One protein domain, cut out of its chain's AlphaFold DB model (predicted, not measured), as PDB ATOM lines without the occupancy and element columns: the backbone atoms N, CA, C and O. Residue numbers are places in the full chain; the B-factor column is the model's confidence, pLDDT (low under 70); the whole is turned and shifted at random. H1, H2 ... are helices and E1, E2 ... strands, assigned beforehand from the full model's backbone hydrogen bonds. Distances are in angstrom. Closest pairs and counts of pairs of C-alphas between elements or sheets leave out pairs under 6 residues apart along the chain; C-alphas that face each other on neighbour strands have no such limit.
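Overview. This is residues 30 to 103 of the 400 residues of an uncharacterized protein of Deltaproteobacteria bacterium (UniProt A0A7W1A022). A small sheet of three antiparallel strands, E1, E2 and E3, side by side with E2 between the other two, has long loops reaching outward from it; a short helix H1 only grazes this sheet, and a second short helix H2 follows E3 after a tight link, farthest of the named elements from the mean of the C-alphas. Two long loops add much of the rest; residues 35 to 58 leave E1, fold back so that residues 41 to 42 pair with it, and run on to H1, while residues 77 to 88 join E2 to E3. The 74 printed residues hold two named helices and three named strands, in the order E1, H1, E2, E3, H2, and the class is mixed, with 31 residues, under half, in named elements. The whole is compact, with a radius of gyration of the C-alphas of 12.3 A, and spans 35 by 29 by 26 A.

Arrangement. E1, residues 30 to 34, is an edge strand and the antiparallel neighbour of E2, residues 70 to 76, at 150 degrees between their directions. The C-alphas of Arg 34 and Tyr 71 face each other at 4.5 A, and N 72 and O 33 are within hydrogen-bond range at 2.8 A. Residues 33 to 34 of E1 also pair antiparallel with residues 41 to 42. H1, residues 59 to 66, is on the sheet but only grazes it. E2 is the inner strand, and E3, residues 89 to 92, is the other edge strand. E2 and E3 form an antiparallel hairpin at 153 degrees; C-alphas 70 and 92 face each other at 4.4 A, and N 71 and O 91 are 2.8 A apart, within hydrogen-bond range. H2, residues 96 to 102, is not on the sheet and is apart from E1 and E2. H1 and H2 are close but not clearly touching, with the closest C-alphas, those of Glu 60 and Ala 98, 7.8 A apart. Their lines stand at a shallow tilt of 33 degrees, only just short of steep, and they run opposite ways. In H1 every O i to N i+4 pair is within hydrogen-bond range; in H2 1 of 3 is, beside 3 of 4 O i to N i+3 pairs.

Along the chain. E1 begins at C-alpha 30, (150.351, 8.068, 79.776), and is 13.2 A long. H1 measures 10.2 A. E2, the longest strand, covers 19.3 A from C-alpha 70 at (162.166, 17.449, 82.790). E3 measures 9.9 A. H2 measures 11.5 A and ends at C-alpha 102, (150.594, 28.622, 74.971).

Size, cuts and confidence. The two C-alphas farthest apart, those of Asp 47 and Asn 103, are 36.6 A apart. The printed part has no cut. The links E1 to H1 and E2 to E3 are long. The mean pLDDT of the printed part is 89.8, but residues 96 to 103 are under 70.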
ATOM      1  N   PHE A  30     148.926   7.765  79.768       97.50
ATOM      2  CA  PHE A  30     150.351   8.068  79.776       97.50
ATOM      3  C   PHE A  30     150.940   7.834  81.163       97.50
ATOM      4  O   PHE A  30     150.268   8.036  82.174       97.50
ATOM      5  N   CYS A  31     152.213   7.460  81.234       97.31
ATOM      6  CA  CYS A  31     152.990   7.583  82.463       97.31
ATOM      7  C   CYS A  31     154.218   8.460  82.241       97.31
ATOM      8  O   CYS A  31     154.715   8.613  81.124       97.31
ATOM      9  N   LEU A  32     154.686   9.069  83.327       97.38
ATOM     10  CA  LEU A  32     155.776  10.032  83.295       97.38
ATOM     11  C   LEU A  32     156.978   9.494  84.069       97.38
ATOM     12  O   LEU A  32     156.859   9.030  85.207       97.38
ATOM     13  N   GLY A  33     158.156   9.592  83.462       97.38
ATOM     14  CA  GLY A  33     159.439   9.383  84.123       97.38
ATOM     15  C   GLY A  33     160.167  10.706  84.292       97.38
ATOM     16  O   GLY A  33     160.528  11.331  83.298       97.38
ATOM     17  N   ARG A  34     160.433  11.124  85.532       97.00
ATOM     18  CA  ARG A  34     161.250  12.316  85.784       97.00
ATOM     19  C   ARG A  34     162.689  12.026  85.377       97.00
ATOM     20  O   ARG A  34     163.291  11.044  85.832       97.00
ATOM     21  N   GLU A  35     163.232  12.870  84.512       96.12
ATOM     22  CA  GLU A  35     164.621  12.792  84.111       96.12
ATOM     23  C   GLU A  35     165.494  13.207  85.295       96.12
ATOM     24  O   GLU A  35     165.324  14.253  85.916       96.12
ATOM     25  N   THR A  36     166.401  12.315  85.660       92.50
ATOM     26  CA  THR A  36     167.396  12.530  86.708       92.50
ATOM     27  C   THR A  36     168.760  12.274  86.070       92.50
ATOM     28  O   THR A  36     168.803  11.642  85.014       92.50
ATOM     29  N   PRO A  37     169.891  12.681  86.671       89.75
ATOM     30  CA  PRO A  37     171.225  12.396  86.119       89.75
ATOM     31  C   PRO A  37     171.560  10.894  85.957       89.75
ATOM     32  O   PRO A  37     172.656  10.556  85.526       89.75
ATOM     33  N   GLY A  38     170.650   9.983  86.323       91.62
ATOM     34  CA  GLY A  38     170.764   8.544  86.095       91.62
ATOM     35  C   GLY A  38     169.552   7.981  85.348       91.62
ATOM     36  O   GLY A  38     169.034   8.578  84.410       91.62
ATOM     37  N   ARG A  39     169.082   6.800  85.764       87.75
ATOM     38  CA  ARG A  39     167.888   6.176  85.176       87.75
ATOM     39  C   ARG A  39     166.646   7.040  85.467       87.75
ATOM     40  O   ARG A  39     166.437   7.361  86.642       87.75
ATOM     41  N   PRO A  40     165.814   7.381  84.460       92.38
ATOM     42  CA  PRO A  40     164.558   8.090  84.683       92.38
ATOM     43  C   PRO A  40     163.722   7.397  85.759       92.38
ATOM     44  O   PRO A  40     163.572   6.172  85.749       92.38
ATOM     45  N   ARG A  41     163.217   8.174  86.718       96.31
ATOM     46  CA  ARG A  41     162.407   7.646  87.817       96.31
ATOM     47  C   ARG A  41     160.940   7.788  87.451       96.31
ATOM     48  O   ARG A  41     160.451   8.909  87.343       96.31
ATOM     49  N   LEU A  42     160.256   6.660  87.265       96.94
ATOM     50  CA  LEU A  42     158.807   6.646  87.070       96.94
ATOM     51  C   LEU A  42     158.122   7.275  88.282       96.94
ATOM     52  O   LEU A  42     158.433   6.919  89.424       96.94
ATOM     53  N   LEU A  43     157.212   8.207  88.018       96.44
ATOM     54  CA  LEU A  43     156.411   8.838  89.055       96.44
ATOM     55  C   LEU A  43     155.445   7.804  89.632       96.44
ATOM     56  O   LEU A  43     154.782   7.068  88.898       96.44
ATOM     57  N   ARG A  44     155.409   7.721  90.962       96.81
ATOM     58  CA  ARG A  44     154.536   6.806  91.695       96.81
ATOM     59  C   ARG A  44     153.562   7.600  92.547       96.81
ATOM     60  O   ARG A  44     153.971   8.569  93.182       96.81
ATOM     61  N   GLY A  45     152.305   7.173  92.545       94.56
ATOM     62  CA  GLY A  45     151.270   7.722  93.408       94.56
ATOM     63  C   GLY A  45     151.487   7.364  94.885       94.56
ATOM     64  O   GLY A  45     152.408   6.608  95.226       94.56
ATOM     65  N   PRO A  46     150.628   7.875  95.784       91.31
ATOM     66  CA  PRO A  46     150.664   7.544  97.213       91.31
ATOM     67  C   PRO A  46     150.451   6.043  97.482       91.31
ATOM     68  O   PRO A  46     150.929   5.505  98.478       91.31
ATOM     69  N   ASP A  47     149.797   5.346  96.556       94.38
ATOM     70  CA  ASP A  47     149.589   3.896  96.534       94.38
ATOM     71  C   ASP A  47     150.820   3.094  96.064       94.38
ATOM     72  O   ASP A  47     150.779   1.865  95.993       94.38
ATOM     73  N   LYS A  48     151.932   3.774  95.753       93.94
ATOM     74  CA  LYS A  48     153.166   3.218  95.173       93.94
ATOM     75  C   LYS A  48     152.989   2.624  93.772       93.94
ATOM     76  O   LYS A  48     153.952   2.033  93.260       93.94
ATOM     77  N   GLN A  49     151.831   2.782  93.135       95.50
ATOM     78  CA  GLN A  49     151.630   2.383  91.745       95.50
ATOM     79  C   GLN A  49     152.151   3.468  90.805       95.50
ATOM     80  O   GLN A  49     152.338   4.616  91.204       95.50
ATOM     81  N   VAL A  50     152.461   3.095  89.561       95.75
ATOM     82  CA  VAL A  50     152.877   4.069  88.543       95.75
ATOM     83  C   VAL A  50     151.705   5.003  88.276       95.75
ATOM     84  O   VAL A  50     150.602   4.540  87.986       95.75
ATOM     85  N   LEU A  51     151.950   6.307  88.388       97.00
ATOM     86  CA  LEU A  51     150.920   7.315  88.189       97.00
ATOM     87  C   LEU A  51     150.489   7.314  86.716       97.00
ATOM     88  O   LEU A  51     151.331   7.421  85.818       97.00
ATOM     89  N   ARG A  52     149.183   7.151  86.483       97.19
ATOM     90  CA  ARG A  52     148.585   7.103  85.145       97.19
ATOM     91  C   ARG A  52     147.856   8.407  84.872       97.19
ATOM     92  O   ARG A  52     146.982   8.804  85.637       97.19
ATOM     93  N   PHE A  53     148.203   9.035  83.763       97.19
ATOM     94  CA  PHE A  53     147.614  10.279  83.308       97.19
ATOM     95  C   PHE A  53     146.642   9.990  82.166       97.19
ATOM     96  O   PHE A  53     147.023   9.332  81.190       97.19
ATOM     97  N   PRO A  54     145.388  10.457  82.255       96.62
ATOM     98  CA  PRO A  54     144.462  10.401  81.137       96.62
ATOM     99  C   PRO A  54     145.028  11.106  79.893       96.62
ATOM    100  O   PRO A  54     145.813  12.048  80.021       96.62
ATOM    101  N   PRO A  55     144.602  10.728  78.678       94.25
ATOM    102  CA  PRO A  55     145.166  11.282  77.452       94.25
ATOM    103  C   PRO A  55     144.864  12.772  77.254       94.25
ATOM    104  O   PRO A  55     145.528  13.423  76.461       94.25
ATOM    105  N   HIS A  56     143.888  13.318  77.978       93.38
ATOM    106  CA  HIS A  56     143.518  14.734  77.964       93.38
ATOM    107  C   HIS A  56     144.257  15.575  79.018       93.38
ATOM    108  O   HIS A  56     143.964  16.760  79.140       93.38
ATOM    109  N   THR A  57     145.181  14.980  79.780       94.88
ATOM    110  CA  THR A  57     145.963  15.699  80.796       94.88
ATOM    111  C   THR A  57     146.791  16.790  80.129       94.88
ATOM    112  O   THR A  57     147.506  16.523  79.159       94.88
ATOM    113  N   SER A  58     146.696  18.009  80.646       93.00
ATOM    114  CA  SER A  58     147.496  19.134  80.184       93.00
ATOM    115  C   SER A  58     148.870  19.144  80.865       93.00
ATOM    116  O   SER A  58     149.040  18.596  81.959       93.00
ATOM    117  N   PRO A  59     149.894  19.749  80.249       91.31
ATOM    118  CA  PRO A  59     151.175  19.944  80.920       91.31
ATOM    119  C   PRO A  59     151.088  20.791  82.191       91.31
ATOM    120  O   PRO A  59     151.887  20.588  83.101       91.31
ATOM    121  N   GLU A  60     150.116  21.693  82.298       91.06
ATOM    122  CA  GLU A  60     149.863  22.453  83.521       91.06
ATOM    123  C   GLU A  60     149.440  21.543  84.678       91.06
ATOM    124  O   GLU A  60     149.981  21.679  85.777       91.06
ATOM    125  N   ASP A  61     148.581  20.554  84.414       94.94
ATOM    126  CA  ASP A  61     148.180  19.557  85.416       94.94
ATOM    127  C   ASP A  61     149.394  18.749  85.907       94.94
ATOM    128  O   ASP A  61     149.490  18.384  87.080       94.94
ATOM    129  N   ILE A  62     150.368  18.488  85.023       94.38
ATOM    130  CA  ILE A  62     151.616  17.805  85.393       94.38
ATOM    131  C   ILE A  62     152.451  18.679  86.332       94.38
ATOM    132  O   ILE A  62     152.987  18.163  87.313       94.38
ATOM    133  N   ILE A  63     152.568  19.981  86.059       94.00
ATOM    134  CA  ILE A  63     153.304  20.909  86.930       94.00
ATOM    135  C   ILE A  63     152.635  20.983  88.303       94.00
ATOM    136  O   ILE A  63     153.333  20.930  89.313       94.00
ATOM    137  N   GLU A  64     151.306  21.060  88.349       94.12
ATOM    138  CA  GLU A  64     150.552  21.129  89.602       94.12
ATOM    139  C   GLU A  64     150.699  19.844  90.433       94.12
ATOM    140  O   GLU A  64     150.947  19.906  91.637       94.12
ATOM    141  N   LEU A  65     150.622  18.673  89.793       94.56
ATOM    142  CA  LEU A  65     150.684  17.381  90.484       94.56
ATOM    143  C   LEU A  65     152.110  16.937  90.836       94.56
ATOM    144  O   LEU A  65     152.324  16.296  91.864       94.56
ATOM    145  N   CYS A  66     153.082  17.203  89.961       94.94
ATOM    146  CA  CYS A  66     154.428  16.616  90.034       94.94
ATOM    147  C   CYS A  66     155.541  17.649  90.268       94.94
ATOM    148  O   CYS A  66     156.671  17.269  90.594       94.94
ATOM    149  N   GLY A  67     155.238  18.939  90.121       94.62
ATOM    150  CA  GLY A  67     156.195  20.037  90.194       94.62
ATOM    151  C   GLY A  67     156.987  20.257  88.895       94.62
ATOM    152  O   GLY A  67     156.937  19.444  87.966       94.62
ATOM    153  N   PRO A  68     157.768  21.348  88.820       94.56
ATOM    154  CA  PRO A  68     158.599  21.657  87.659       94.56
ATOM    155  C   PRO A  68     159.742  20.642  87.483       94.56
ATOM    156  O   PRO A  68     160.319  20.112  88.445       94.56
ATOM    157  N   GLY A  69     160.095  20.350  86.233       94.81
ATOM    158  CA  GLY A  69     161.105  19.341  85.919       94.81
ATOM    159  C   GLY A  69     161.126  18.917  84.458       94.81
ATOM    160  O   GLY A  69     160.249  19.274  83.682       94.81
ATOM    161  N   VAL A  70     162.122  18.107  84.100       95.44
ATOM    162  CA  VAL A  70     162.166  17.449  82.790       95.44
ATOM    163  C   VAL A  70     161.550  16.057  82.913       95.44
ATOM    164  O   VAL A  70     161.945  15.267  83.778       95.44
ATOM    165  N   TYR A  71     160.581  15.751  82.059       96.50
ATOM    166  CA  TYR A  71     159.791  14.526  82.086       96.50
ATOM    167  C   TYR A  71     159.854  13.794  80.747       96.50
ATOM    168  O   TYR A  71     159.838  14.397  79.679       96.50
ATOM    169  N   ARG A  72     159.908  12.465  80.804       96.31
ATOM    170  CA  ARG A  72     159.750  11.572  79.653       96.31
ATOM    171  C   ARG A  72     158.359  10.956  79.698       96.31
ATOM    172  O   ARG A  72     157.981  10.405  80.731       96.31
ATOM    173  N   VAL A  73     157.625  11.059  78.598       96.75
ATOM    174  CA  VAL A  73     156.251  10.567  78.457       96.75
ATOM    175  C   VAL A  73     156.274   9.195  77.798       96.75
ATOM    176  O   VAL A  73     156.832   9.040  76.712       96.75
ATOM    177  N   PHE A  74     155.648   8.207  78.426       97.56
ATOM    178  CA  PHE A  74     155.501   6.855  77.892       97.56
ATOM    179  C   PHE A  74     154.016   6.549  77.678       97.56
ATOM    180  O   PHE A  74     153.193   6.884  78.534       97.56
ATOM    181  N   ALA A  75     153.664   5.920  76.554       97.19
ATOM    182  CA  ALA A  75     152.303   5.428  76.340       97.19
ATOM    183  C   ALA A  75     152.083   4.121  77.081       97.19
ATOM    184  O   ALA A  75     152.930   3.227  77.055       97.19
ATOM    185  N   LEU A  76     150.901   4.008  77.670       97.62
ATOM    186  CA  LEU A  76     150.401   2.794  78.276       97.62
ATOM    187  C   LEU A  76     149.155   2.303  77.538       97.62
ATOM    188  O   LEU A  76     148.310   3.099  77.114       97.62
ATOM    189  N   ASP A  77     149.014   0.987  77.433       97.50
ATOM    190  CA  ASP A  77     147.801   0.341  76.940       97.50
ATOM    191  C   ASP A  77     146.669   0.368  77.988       97.50
ATOM    192  O   ASP A  77     146.772   1.004  79.041       97.50
ATOM    193  N   ALA A  78     145.544  -0.296  77.709       96.56
ATOM    194  CA  ALA A  78     144.413  -0.382  78.640       96.56
ATOM    195  C   ALA A  78     144.738  -1.144  79.944       96.56
ATOM    196  O   ALA A  78     144.100  -0.903  80.970       96.56
ATOM    197  N   LEU A  79     145.730  -2.039  79.928       96.25
ATOM    198  CA  LEU A  79     146.180  -2.811  81.090       96.25
ATOM    199  C   LEU A  79     147.217  -2.029  81.919       96.25
ATOM    200  O   LEU A  79     147.356  -2.226  83.131       96.25
ATOM    201  N   GLY A  80     147.860  -1.033  81.314       95.06
ATOM    202  CA  GLY A  80     148.954  -0.255  81.883       95.06
ATOM    203  C   GLY A  80     150.338  -0.772  81.528       95.06
ATOM    204  O   GLY A  80     151.295  -0.417  82.216       95.06
ATOM    205  N   GLU A  81     150.446  -1.623  80.514       96.75
ATOM    206  CA  GLU A  81     151.719  -2.037  79.944       96.75
ATOM    207  C   GLU A  81     152.236  -0.965  78.989       96.75
ATOM    208  O   GLU A  81     151.471  -0.285  78.302       96.75
ATOM    209  N   GLN A  82     153.552  -0.783  78.973       96.50
ATOM    210  CA  GLN A  82     154.187   0.230  78.146       96.50
ATOM    211  C   GLN A  82     154.151  -0.189  76.671       96.50
ATOM    212  O   GLN A  82     154.692  -1.230  76.300       96.50
ATOM    213  N   LEU A  83     153.545   0.643  75.823       95.25
ATOM    214  CA  LEU A  83     153.473   0.429  74.377       95.25
ATOM    215  C   LEU A  83     154.768   0.929  73.717       95.25
ATOM    216  O   LEU A  83     154.802   2.010  73.135       95.25
ATOM    217  N   GLY A  84     155.842   0.147  73.836       92.94
ATOM    218  CA  GLY A  84     157.140   0.399  73.195       92.94
ATOM    219  C   GLY A  84     158.287   0.648  74.175       92.94
ATOM    220  O   GLY A  84     158.074   1.025  75.324       92.94
ATOM    221  N   ASP A  85     159.520   0.443  73.711       89.94
ATOM    222  CA  ASP A  85     160.722   0.536  74.555       89.94
ATOM    223  C   ASP A  85     161.182   1.985  74.796       89.94
ATOM    224  O   ASP A  85     161.856   2.282  75.788       89.94
ATOM    225  N   GLU A  86     160.792   2.904  73.911       92.62
ATOM    226  CA  GLU A  86     161.186   4.310  73.956       92.62
ATOM    227  C   GLU A  86     160.057   5.224  74.453       92.62
ATOM    228  O   GLU A  86     158.874   4.883  74.456       92.62
ATOM    229  N   HIS A  87     160.448   6.406  74.925       94.38
ATOM    230  CA  HIS A  87     159.513   7.453  75.321       94.38
ATOM    231  C   HIS A  87     159.011   8.181  74.073       94.38
ATOM    232  O   HIS A  87     159.770   8.383  73.132       94.38
ATOM    233  N   ILE A  88     157.750   8.606  74.086       94.81
ATOM    234  CA  ILE A  88     157.120   9.297  72.952       94.81
ATOM    235  C   ILE A  88     157.607  10.737  72.877       94.81
ATOM    236  O   ILE A  88     157.928  11.240  71.808       94.81
ATOM    237  N   ALA A  89     157.645  11.410  74.024       94.69
ATOM    238  CA  ALA A  89     157.970  12.823  74.100       94.69
ATOM    239  C   ALA A  89     158.816  13.128  75.333       94.69
ATOM    240  O   ALA A  89     158.716  12.466  76.373       94.69
ATOM    241  N   ARG A  90     159.644  14.165  75.213       94.38
ATOM    242  CA  ARG A  90     160.414  14.746  76.309       94.38
ATOM    243  C   ARG A  90     159.913  16.161  76.547       94.38
ATOM    244  O   ARG A  90     159.963  16.992  75.647       94.38
ATOM    245  N   TRP A  91     159.449  16.406  77.761       92.56
ATOM    246  CA  TRP A  91     158.867  17.664  78.196       92.56
ATOM    247  C   TRP A  91     159.812  18.349  79.167       92.56
ATOM    248  O   TRP A  91     160.160  17.767  80.192       92.56
ATOM    249  N   ASP A  92     160.215  19.576  78.858       92.44
ATOM    250  CA  ASP A  92     160.970  20.414  79.782       92.44
ATOM    251  C   ASP A  92     160.032  21.438  80.426       92.44
ATOM    252  O   ASP A  92     159.623  22.413  79.802       92.44
ATOM    253  N   LEU A  93     159.656  21.170  81.675       91.62
ATOM    254  CA  LEU A  93     158.799  22.015  82.503       91.62
ATOM    255  C   LEU A  93     159.621  22.732  83.592       91.62
ATOM    256  O   LEU A  93     159.079  23.069  84.643       91.62
ATOM    257  N   THR A  94     160.947  22.867  83.427       87.94
ATOM    258  CA  THR A  94     161.817  23.500  84.442       87.94
ATOM    259  C   THR A  94     161.724  25.019  84.450       87.94
ATOM    260  O   THR A  94     161.818  25.633  85.512       87.94
ATOM    261  N   SER A  95     161.517  25.627  83.291       71.19
ATOM    262  CA  SER A  95     161.347  27.064  83.147       71.19
ATOM    263  C   SER A  95     159.868  27.436  83.112       71.19
ATOM    264  O   SER A  95     159.036  26.768  82.499       71.19
ATOM    265  N   SER A  96     159.543  28.591  83.694       56.16
ATOM    266  CA  SER A  96     158.246  29.274  83.570       56.16
ATOM    267  C   SER A  96     157.808  29.527  82.109       56.16
ATOM    268  O   SER A  96     156.699  30.005  81.875       56.16
ATOM    269  N   SER A  97     158.646  29.167  81.127       50.12
ATOM    270  CA  SER A  97     158.376  29.092  79.688       50.12
ATOM    271  C   SER A  97     157.326  28.042  79.297       50.12
ATOM    272  O   SER A  97     156.885  28.034  78.153       50.12
ATOM    273  N   ALA A  98     156.819  27.214  80.221       52.34
ATOM    274  CA  ALA A  98     155.567  26.481  79.986       52.34
ATOM    275  C   ALA A  98     154.402  27.429  79.614       52.34
ATOM    276  O   ALA A  98     153.489  27.042  78.886       52.34
ATOM    277  N   ARG A  99     154.462  28.708  80.029       52.81
ATOM    278  CA  ARG A  99     153.559  29.759  79.530       52.81
ATOM    279  C   ARG A  99     153.821  30.172  78.079       52.81
ATOM    280  O   ARG A  99     152.876  30.572  77.412       52.81
ATOM    281  N   GLU A 100     155.043  30.067  77.568       53.22
ATOM    282  CA  GLU A 100     155.362  30.417  76.173       53.22
ATOM    283  C   GLU A 100     154.861  29.360  75.183       53.22
ATOM    284  O   GLU A 100     154.445  29.711  74.080       53.22
ATOM    285  N   LEU A 101     154.762  28.090  75.597       54.16
ATOM    286  CA  LEU A 101     154.130  27.034  74.792       54.16
ATOM    287  C   LEU A 101     152.648  27.321  74.478       54.16
ATOM    288  O   LEU A 101     152.144  26.863  73.452       54.16
ATOM    289  N   ARG A 102     151.954  28.140  75.288       52.12
ATOM    290  CA  ARG A 102     150.594  28.622  74.971       52.12
ATOM    291  C   ARG A 102     150.555  29.624  73.816       52.12
ATOM    292  O   ARG A 102     149.529  29.713  73.147       52.12
ATOM    293  N   ASN A 103     151.645  30.341  73.551       46.75
ATOM    294  CA  ASN A 103     151.675  31.382  72.521       46.75
ATOM    295  C   ASN A 103     152.045  30.845  71.131       46.75
ATOM    296  O   ASN A 103     151.770  31.510  70.139       46.75
TER     297      ASN A 103